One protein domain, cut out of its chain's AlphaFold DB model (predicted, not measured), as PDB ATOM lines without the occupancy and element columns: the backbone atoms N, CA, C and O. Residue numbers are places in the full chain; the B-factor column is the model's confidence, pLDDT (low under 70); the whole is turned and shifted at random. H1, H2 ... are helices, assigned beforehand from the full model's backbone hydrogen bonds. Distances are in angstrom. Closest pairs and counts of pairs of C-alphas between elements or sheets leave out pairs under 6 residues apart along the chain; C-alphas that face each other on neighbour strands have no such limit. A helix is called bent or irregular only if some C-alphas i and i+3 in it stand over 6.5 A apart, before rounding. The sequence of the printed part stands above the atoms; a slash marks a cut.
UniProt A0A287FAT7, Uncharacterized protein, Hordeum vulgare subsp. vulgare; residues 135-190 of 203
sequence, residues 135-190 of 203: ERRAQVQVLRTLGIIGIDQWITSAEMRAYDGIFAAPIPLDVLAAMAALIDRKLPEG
ATOM      1  N   GLU A 135     445.214 441.040 464.024       80.81
ATOM      2  CA  GLU A 135     446.104 441.388 462.921       80.81
ATOM      3  C   GLU A 135     446.513 442.863 462.937       80.81
ATOM      4  O   GLU A 135     447.703 443.163 462.969       80.81
ATOM      5  N   ARG A 136     445.551 443.787 463.042       83.31
ATOM      6  CA  ARG A 136     445.842 445.225 463.090       83.31
ATOM      7  C   ARG A 136     446.716 445.599 464.288       83.31
ATOM      8  O   ARG A 136     447.566 446.473 464.185       83.31
ATOM      9  N   ARG A 137     446.557 444.920 465.429       86.31
ATOM     10  CA  ARG A 137     447.455 445.107 466.584       86.31
ATOM     11  C   ARG A 137     448.874 444.612 466.302       86.31
ATOM     12  O   ARG A 137     449.820 445.287 466.695       86.31
ATOM     13  N   ALA A 138     449.018 443.480 465.615       85.88
ATOM     14  CA  ALA A 138     450.321 442.947 465.225       85.88
ATOM     15  C   ALA A 138     451.033 443.866 464.217       85.88
ATOM     16  O   ALA A 138     452.204 444.179 464.413       85.88
ATOM     17  N   GLN A 139     450.320 444.375 463.208       88.75
ATOM     18  CA  GLN A 139     450.855 445.342 462.239       88.75
ATOM     19  C   GLN A 139     451.392 446.600 462.932       88.75
ATOM     20  O   GLN A 139     452.539 446.991 462.726       88.75
ATOM     21  N   VAL A 140     450.601 447.192 463.833       89.31
ATOM     22  CA  VAL A 140     451.024 448.357 464.626       89.31
ATOM     23  C   VAL A 140     452.251 448.049 465.481       89.31
ATOM     24  O   VAL A 140     453.145 448.885 465.602       89.31
ATOM     25  N   GLN A 141     452.316 446.855 466.069       90.75
ATOM     26  CA  GLN A 141     453.471 446.441 466.854       90.75
ATOM     27  C   GLN A 141     454.734 446.348 465.990       90.75
ATOM     28  O   GLN A 141     455.763 446.877 466.396       90.75
ATOM     29  N   VAL A 142     454.645 445.768 464.788       88.38
ATOM     30  CA  VAL A 142     455.765 445.714 463.832       88.38
ATOM     31  C   VAL A 142     456.236 447.123 463.463       88.38
ATOM     32  O   VAL A 142     457.425 447.407 463.568       88.38
ATOM     33  N   LEU A 143     455.322 448.037 463.118       89.94
ATOM     34  CA  LEU A 143     455.680 449.422 462.766       89.94
ATOM     35  C   LEU A 143     456.373 450.168 463.916       89.94
ATOM     36  O   LEU A 143     457.298 450.946 463.679       89.94
ATOM     37  N   ARG A 144     455.963 449.908 465.164       92.62
ATOM     38  CA  ARG A 144     456.625 450.454 466.358       92.62
ATOM     39  C   ARG A 144     458.005 449.852 466.580       92.62
ATOM     40  O   ARG A 144     458.940 450.582 466.888       92.62
ATOM     41  N   THR A 145     458.151 448.541 466.401       90.81
ATOM     42  CA  THR A 145     459.448 447.858 466.511       90.81
ATOM     43  C   THR A 145     460.443 448.362 465.466       90.81
ATOM     44  O   THR A 145     461.622 448.498 465.776       90.81
ATOM     45  N   LEU A 146     459.973 448.696 464.263       87.50
ATOM     46  CA  LEU A 146     460.798 449.283 463.202       87.50
ATOM     47  C   LEU A 146     461.106 450.777 463.416       87.50
ATOM     48  O   LEU A 146     461.848 451.357 462.632       87.50
ATOM     49  N   GLY A 147     460.532 451.418 464.441       91.75
ATOM     50  CA  GLY A 147     460.718 452.848 464.703       91.75
ATOM     51  C   GLY A 147     460.016 453.774 463.703       91.75
ATOM     52  O   GLY A 147     460.214 454.983 463.763       91.75
ATOM     53  N   ILE A 148     459.177 453.229 462.814       91.50
ATOM     54  CA  ILE A 148     458.372 454.005 461.856       91.50
ATOM     55  C   ILE A 148     457.291 454.786 462.610       91.50
ATOM     56  O   ILE A 148     456.971 455.920 462.263       91.50
ATOM     57  N   ILE A 149     456.745 454.184 463.672       92.75
ATOM     58  CA  ILE A 149     455.735 454.799 464.530       92.75
ATOM     59  C   ILE A 149     456.260 454.868 465.961       92.75
ATOM     60  O   ILE A 149     456.745 453.875 466.503       92.75
ATOM     61  N   GLY A 150     456.122 456.030 466.601       92.38
ATOM     62  CA  GLY A 150     456.471 456.188 468.012       92.38
ATOM     63  C   GLY A 150     455.635 455.281 468.926       92.38
ATOM     64  O   GLY A 150     454.454 455.039 468.677       92.38
ATOM     65  N   ILE A 151     456.234 454.807 470.021       87.12
ATOM     66  CA  ILE A 151     455.576 453.941 471.020       87.12
ATOM     67  C   ILE A 151     454.263 454.528 471.567       87.12
ATOM     68  O   ILE A 151     453.308 453.778 471.786       87.12
ATOM     69  N   ASP A 152     454.189 455.856 471.668       88.75
ATOM     70  CA  ASP A 152     453.048 456.594 472.218       88.75
ATOM     71  C   ASP A 152     452.169 457.252 471.144       88.75
ATOM     72  O   ASP A 152     451.186 457.923 471.460       88.75
ATOM     73  N   GLN A 153     452.489 457.063 469.859       89.56
ATOM     74  CA  GLN A 153     451.689 457.635 468.782       89.56
ATOM     75  C   GLN A 153     450.415 456.812 468.562       89.56
ATOM     76  O   GLN A 153     450.428 455.574 468.466       89.56
ATOM     77  N   TRP A 154     449.295 457.531 468.504       89.00
ATOM     78  CA  TRP A 154     447.997 457.002 468.116       89.00
ATOM     79  C   TRP A 154     447.941 456.969 466.593       89.00
ATOM     80  O   TRP A 154     448.320 457.934 465.941       89.00
ATOM     81  N   ILE A 155     447.497 455.845 466.033       88.44
ATOM     82  CA  ILE A 155     447.479 455.666 464.583       88.44
ATOM     83  C   ILE A 155     446.050 455.756 464.085       88.44
ATOM     84  O   ILE A 155     445.169 454.987 464.503       88.44
ATOM     85  N   THR A 156     445.829 456.688 463.175       90.25
ATOM     86  CA  THR A 156     444.537 456.889 462.529       90.25
ATOM     87  C   THR A 156     444.234 455.761 461.536       90.25
ATOM     88  O   THR A 156     445.096 454.981 461.123       90.25
ATOM     89  N   SER A 157     442.965 455.615 461.148       83.44
ATOM     90  CA  SER A 157     442.570 454.657 460.105       83.44
ATOM     91  C   SER A 157     443.140 455.019 458.730       83.44
ATOM     92  O   SER A 157     443.474 454.115 457.969       83.44
ATOM     93  N   ALA A 158     443.271 456.315 458.429       87.00
ATOM     94  CA  ALA A 158     443.841 456.809 457.179       87.00
ATOM     95  C   ALA A 158     445.335 456.481 457.067       87.00
ATOM     96  O   ALA A 158     445.763 455.934 456.055       87.00
ATOM     97  N   GLU A 159     446.106 456.714 458.132       87.94
ATOM     98  CA  GLU A 159     447.517 456.316 458.189       87.94
ATOM     99  C   GLU A 159     447.673 454.804 458.053       87.94
ATOM    100  O   GLU A 159     448.539 454.336 457.324       87.94
ATOM    101  N   MET A 160     446.797 454.017 458.689       87.31
ATOM    102  CA  MET A 160     446.875 452.563 458.560       87.31
ATOM    103  C   MET A 160     446.627 452.067 457.138       87.31
ATOM    104  O   MET A 160     447.335 451.171 456.696       87.31
ATOM    105  N   ARG A 161     445.743 452.726 456.376       87.50
ATOM    106  CA  ARG A 161     445.591 452.442 454.941       87.50
ATOM    107  C   ARG A 161     446.839 452.762 454.122       87.50
ATOM    108  O   ARG A 161     447.094 452.075 453.142       87.50
ATOM    109  N   ALA A 162     447.618 453.773 454.505       90.19
ATOM    110  CA  ALA A 162     448.885 454.058 453.832       90.19
ATOM    111  C   ALA A 162     449.914 452.938 454.074       90.19
ATOM    112  O   ALA A 162     450.694 452.610 453.181       90.19
ATOM    113  N   TYR A 163     449.878 452.311 455.255       88.50
ATOM    114  CA  TYR A 163     450.755 451.190 455.598       88.50
ATOM    115  C   TYR A 163     450.256 449.830 455.105       88.50
ATOM    116  O   TYR A 163     451.065 448.907 455.012       88.50
ATOM    117  N   ASP A 164     448.977 449.694 454.739       86.50
ATOM    118  CA  ASP A 164     448.433 448.442 454.196       86.50
ATOM    119  C   ASP A 164     449.248 447.960 452.984       86.50
ATOM    120  O   ASP A 164     449.493 446.763 452.856       86.50
ATOM    121  N   GLY A 165     449.774 448.873 452.156       85.56
ATOM    122  CA  GLY A 165     450.649 448.529 451.031       85.56
ATOM    123  C   GLY A 165     451.945 447.818 451.442       85.56
ATOM    124  O   GLY A 165     452.392 446.916 450.741       85.56
ATOM    125  N   ILE A 166     452.519 448.155 452.602       84.69
ATOM    126  CA  ILE A 166     453.742 447.518 453.125       84.69
ATOM    127  C   ILE A 166     453.453 446.080 453.573       84.69
ATOM    128  O   ILE A 166     454.286 445.194 453.396       84.69
ATOM    129  N   PHE A 167     452.269 445.834 454.139       81.69
ATOM    130  CA  PHE A 167     451.863 444.499 454.590       81.69
ATOM    131  C   PHE A 167     451.277 443.634 453.469       81.69
ATOM    132  O   PHE A 167     451.364 442.406 453.547       81.69
ATOM    133  N   ALA A 168     450.701 444.262 452.442       81.75
ATOM    134  CA  ALA A 168     450.177 443.604 451.251       81.75
ATOM    135  C   ALA A 168     451.268 443.292 450.215       81.75
ATOM    136  O   ALA A 168     451.066 442.421 449.368       81.75
ATOM    137  N   ALA A 169     452.416 443.976 450.274       81.00
ATOM    138  CA  ALA A 169     453.531 443.709 449.380       81.00
ATOM    139  C   ALA A 169     454.018 442.253 449.535       81.00
ATOM    140  O   ALA A 169     454.221 441.782 450.663       81.00
ATOM    141  N   PRO A 170     454.215 441.519 448.422       79.25
ATOM    142  CA  PRO A 170     454.789 440.182 448.475       79.25
ATOM    143  C   PRO A 170     456.220 440.263 449.014       79.25
ATOM    144  O   PRO A 170     456.997 441.128 448.602       79.25
ATOM    145  N   ILE A 171     456.580 439.365 449.936       76.81
ATOM    146  CA  ILE A 171     457.953 439.322 450.449       76.81
ATOM    147  C   ILE A 171     458.862 438.806 449.322       76.81
ATOM    148  O   ILE A 171     458.580 437.733 448.778       76.81
ATOM    149  N   PRO A 172     459.963 439.505 448.982       80.94
ATOM    150  CA  PRO A 172     460.908 439.012 447.990       80.94
ATOM    151  C   PRO A 172     461.464 437.648 448.404       80.94
ATOM    152  O   PRO A 172     461.847 437.446 449.561       80.94
ATOM    153  N   LEU A 173     461.548 436.717 447.454       74.88
ATOM    154  CA  LEU A 173     462.034 435.362 447.718       74.88
ATOM    155  C   LEU A 173     463.453 435.372 448.304       74.88
ATOM    156  O   LEU A 173     463.747 434.587 449.200       74.88
ATOM    157  N   ASP A 174     464.295 436.307 447.862       78.81
ATOM    158  CA  ASP A 174     465.669 436.472 448.347       78.81
ATOM    159  C   ASP A 174     465.719 436.740 449.854       78.81
ATOM    160  O   ASP A 174     466.580 436.216 450.561       78.81
ATOM    161  N   VAL A 175     464.747 437.497 450.375       81.38
ATOM    162  CA  VAL A 175     464.628 437.774 451.811       81.38
ATOM    163  C   VAL A 175     464.219 436.507 452.560       81.38
ATOM    164  O   VAL A 175     464.810 436.184 453.592       81.38
ATOM    165  N   LEU A 176     463.258 435.741 452.031       77.00
ATOM    166  CA  LEU A 176     462.857 434.457 452.619       77.00
ATOM    167  C   LEU A 176     464.003 433.431 452.589       77.00
ATOM    168  O   LEU A 176     464.191 432.697 453.560       77.00
ATOM    169  N   ALA A 177     464.788 433.403 451.511       74.88
ATOM    170  CA  ALA A 177     465.969 432.558 451.371       74.88
ATOM    171  C   ALA A 177     467.069 432.945 452.362       74.88
ATOM    172  O   ALA A 177     467.599 432.069 453.046       74.88
ATOM    173  N   ALA A 178     467.351 434.240 452.516       77.38
ATOM    174  CA  ALA A 178     468.307 434.735 453.501       77.38
ATOM    175  C   ALA A 178     467.881 434.389 454.937       77.38
ATOM    176  O   ALA A 178     468.697 433.921 455.730       77.38
ATOM    177  N   MET A 179     466.595 434.544 455.269       76.12
ATOM    178  CA  MET A 179     466.063 434.149 456.576       76.12
ATOM    179  C   MET A 179     466.173 432.642 456.824       76.12
ATOM    180  O   MET A 179     466.501 432.220 457.930       76.12
ATOM    181  N   ALA A 180     465.895 431.821 455.814       78.19
ATOM    182  CA  ALA A 180     466.005 430.374 455.934       78.19
ATOM    183  C   ALA A 180     467.461 429.924 456.117       78.19
ATOM    184  O   ALA A 180     467.729 429.087 456.981       78.19
ATOM    185  N   ALA A 181     468.388 430.541 455.377       77.81
ATOM    186  CA  ALA A 181     469.823 430.340 455.541       77.81
ATOM    187  C   ALA A 181     470.294 430.742 456.947       77.81
ATOM    188  O   ALA A 181     471.037 429.996 457.569       77.81
ATOM    189  N   LEU A 182     469.803 431.864 457.487       79.00
ATOM    190  CA  LEU A 182     470.152 432.322 458.836       79.00
ATOM    191  C   LEU A 182     469.708 431.349 459.942       79.00
ATOM    192  O   LEU A 182     470.328 431.292 461.000       79.00
ATOM    193  N   ILE A 183     468.621 430.606 459.723       84.06
ATOM    194  CA  ILE A 183     468.040 429.683 460.712       84.06
ATOM    195  C   ILE A 183     468.507 428.231 460.452       84.06
ATOM    196  O   ILE A 183     467.996 427.303 461.077       84.06
ATOM    197  N   ASP A 184     469.448 428.010 459.523       85.06
ATOM    198  CA  ASP A 184     469.890 426.682 459.059       85.06
ATOM    199  C   ASP A 184     468.718 425.760 458.661       85.06
ATOM    200  O   ASP A 184     468.736 424.537 458.846       85.06
ATOM    201  N   ARG A 185     467.647 426.342 458.108       71.88
ATOM    202  CA  ARG A 185     466.467 425.597 457.651       71.88
ATOM    203  C   ARG A 185     466.436 425.541 456.134       71.88
ATOM    204  O   ARG A 185     466.502 426.559 455.457       71.88
ATOM    205  N   LYS A 186     466.252 424.338 455.586       72.62
ATOM    206  CA  LYS A 186     465.975 424.167 454.156       72.62
ATOM    207  C   LYS A 186     464.591 424.731 453.830       72.62
ATOM    208  O   LYS A 186     463.606 424.346 454.464       72.62
ATOM    209  N   LEU A 187     464.518 425.623 452.841       68.12
ATOM    210  CA  LEU A 187     463.240 426.050 452.277       68.12
ATOM    211  C   LEU A 187     462.559 424.858 451.586       68.12
ATOM    212  O   LEU A 187     463.239 424.081 450.911       68.12
ATOM    213  N   PRO A 188     461.233 424.695 451.722       74.50
ATOM    214  CA  PRO A 188     460.504 423.708 450.941       74.50
ATOM    215  C   PRO A 188     460.621 424.032 449.445       74.50
ATOM    216  O   PRO A 188     460.400 425.168 449.026       74.50
ATOM    217  N   GLU A 189     460.927 423.014 448.639       71.25
ATOM    218  CA  GLU A 189     461.239 423.120 447.200       71.25
ATOM    219  C   GLU A 189     460.118 423.759 446.355       71.25
ATOM    220  O   GLU A 189     460.353 424.218 445.239       71.25
ATOM    221  N   GLY A 190     458.899 423.848 446.895       61.50
ATOM    222  CA  GLY A 190     457.764 424.500 446.242       61.50
ATOM    223  C   GLY A 190     457.839 426.030 446.170       61.50
ATOM    224  O   GLY A 190     457.138 426.613 445.352       61.50
TER     225      GLY A 190
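Overview. This is residues 135 to 190 of the 203 residues of an uncharacterized protein of Hordeum vulgare subsp. vulgare (UniProt A0A287FAT7). Two helices, H1 and H2, set about perpendicular to each other with a gap between them, make one end of an elongated, loosely built shape, and H3 sits well away at the other end, joined to H2 by a thin stretch of chain. The link from H1 to H2 makes a wide loop at the first end, and after H3 the last residues, 183 to 190, fold back beside that helix. The printed part has 56 residues with three named helices, H1, H2 and H3 in chain order, and no named strand; the class is all helix. It is loose, with a radius of gyration of the C-alphas of 14.7 A, and its C-alphas span 41 by 19 by 16 A.

Arrangement. The printed part begins with H1, residues 135 to 145, which touches no helix but is near H2, residues 157 to 168. H1 and H2 are close but not clearly touching, with 1 pair of C-alphas within 8 A: the closest, those of Gln 139 and Phe 167, are 7.8 A apart. Their lines are about perpendicular, at 86 degrees, and their centres are 11.1 A apart. H3, residues 173 to 182, touches no helix. H3 is apart from H1, and it is apart from H2 too, although it follows H2 in the chain. In H1 and H3 every pair of O i and N i+4 is within hydrogen-bond range, while in H2 it is 6 of 8.

Along the chain. H1 runs from Glu 135, with its C-alpha at (446.104, 441.388, 462.921), to Thr 145, and measures 15.3 A from first to last C-alpha. H2, the longest helix with 12 residues, runs from Ser 157, with its C-alpha at (442.570, 454.657, 460.105), to Ala 168 and measures 16.1 A. H2 is neither bent nor irregular, but only just: C-alphas 162 and 165 are 6.4 A apart. H3 runs from Leu 173 to Leu 182, where the C-alpha is at (470.152, 432.322, 458.836), and measures 14.1 A.

Size, cuts and confidence. The two C-alphas farthest apart, those of Asp 152 and Glu 189, are 42.6 A from each other. Residues 168 to 175, of which 173 to 175 belong to H3, stand free. The link from H1 to H2, with 11 residues, is long; that from H2 to H3, with 4 residues, is tight. The printed part has no cut. The mean pLDDT of the printed part is 83.4, and residues 187 and 190 are under 70.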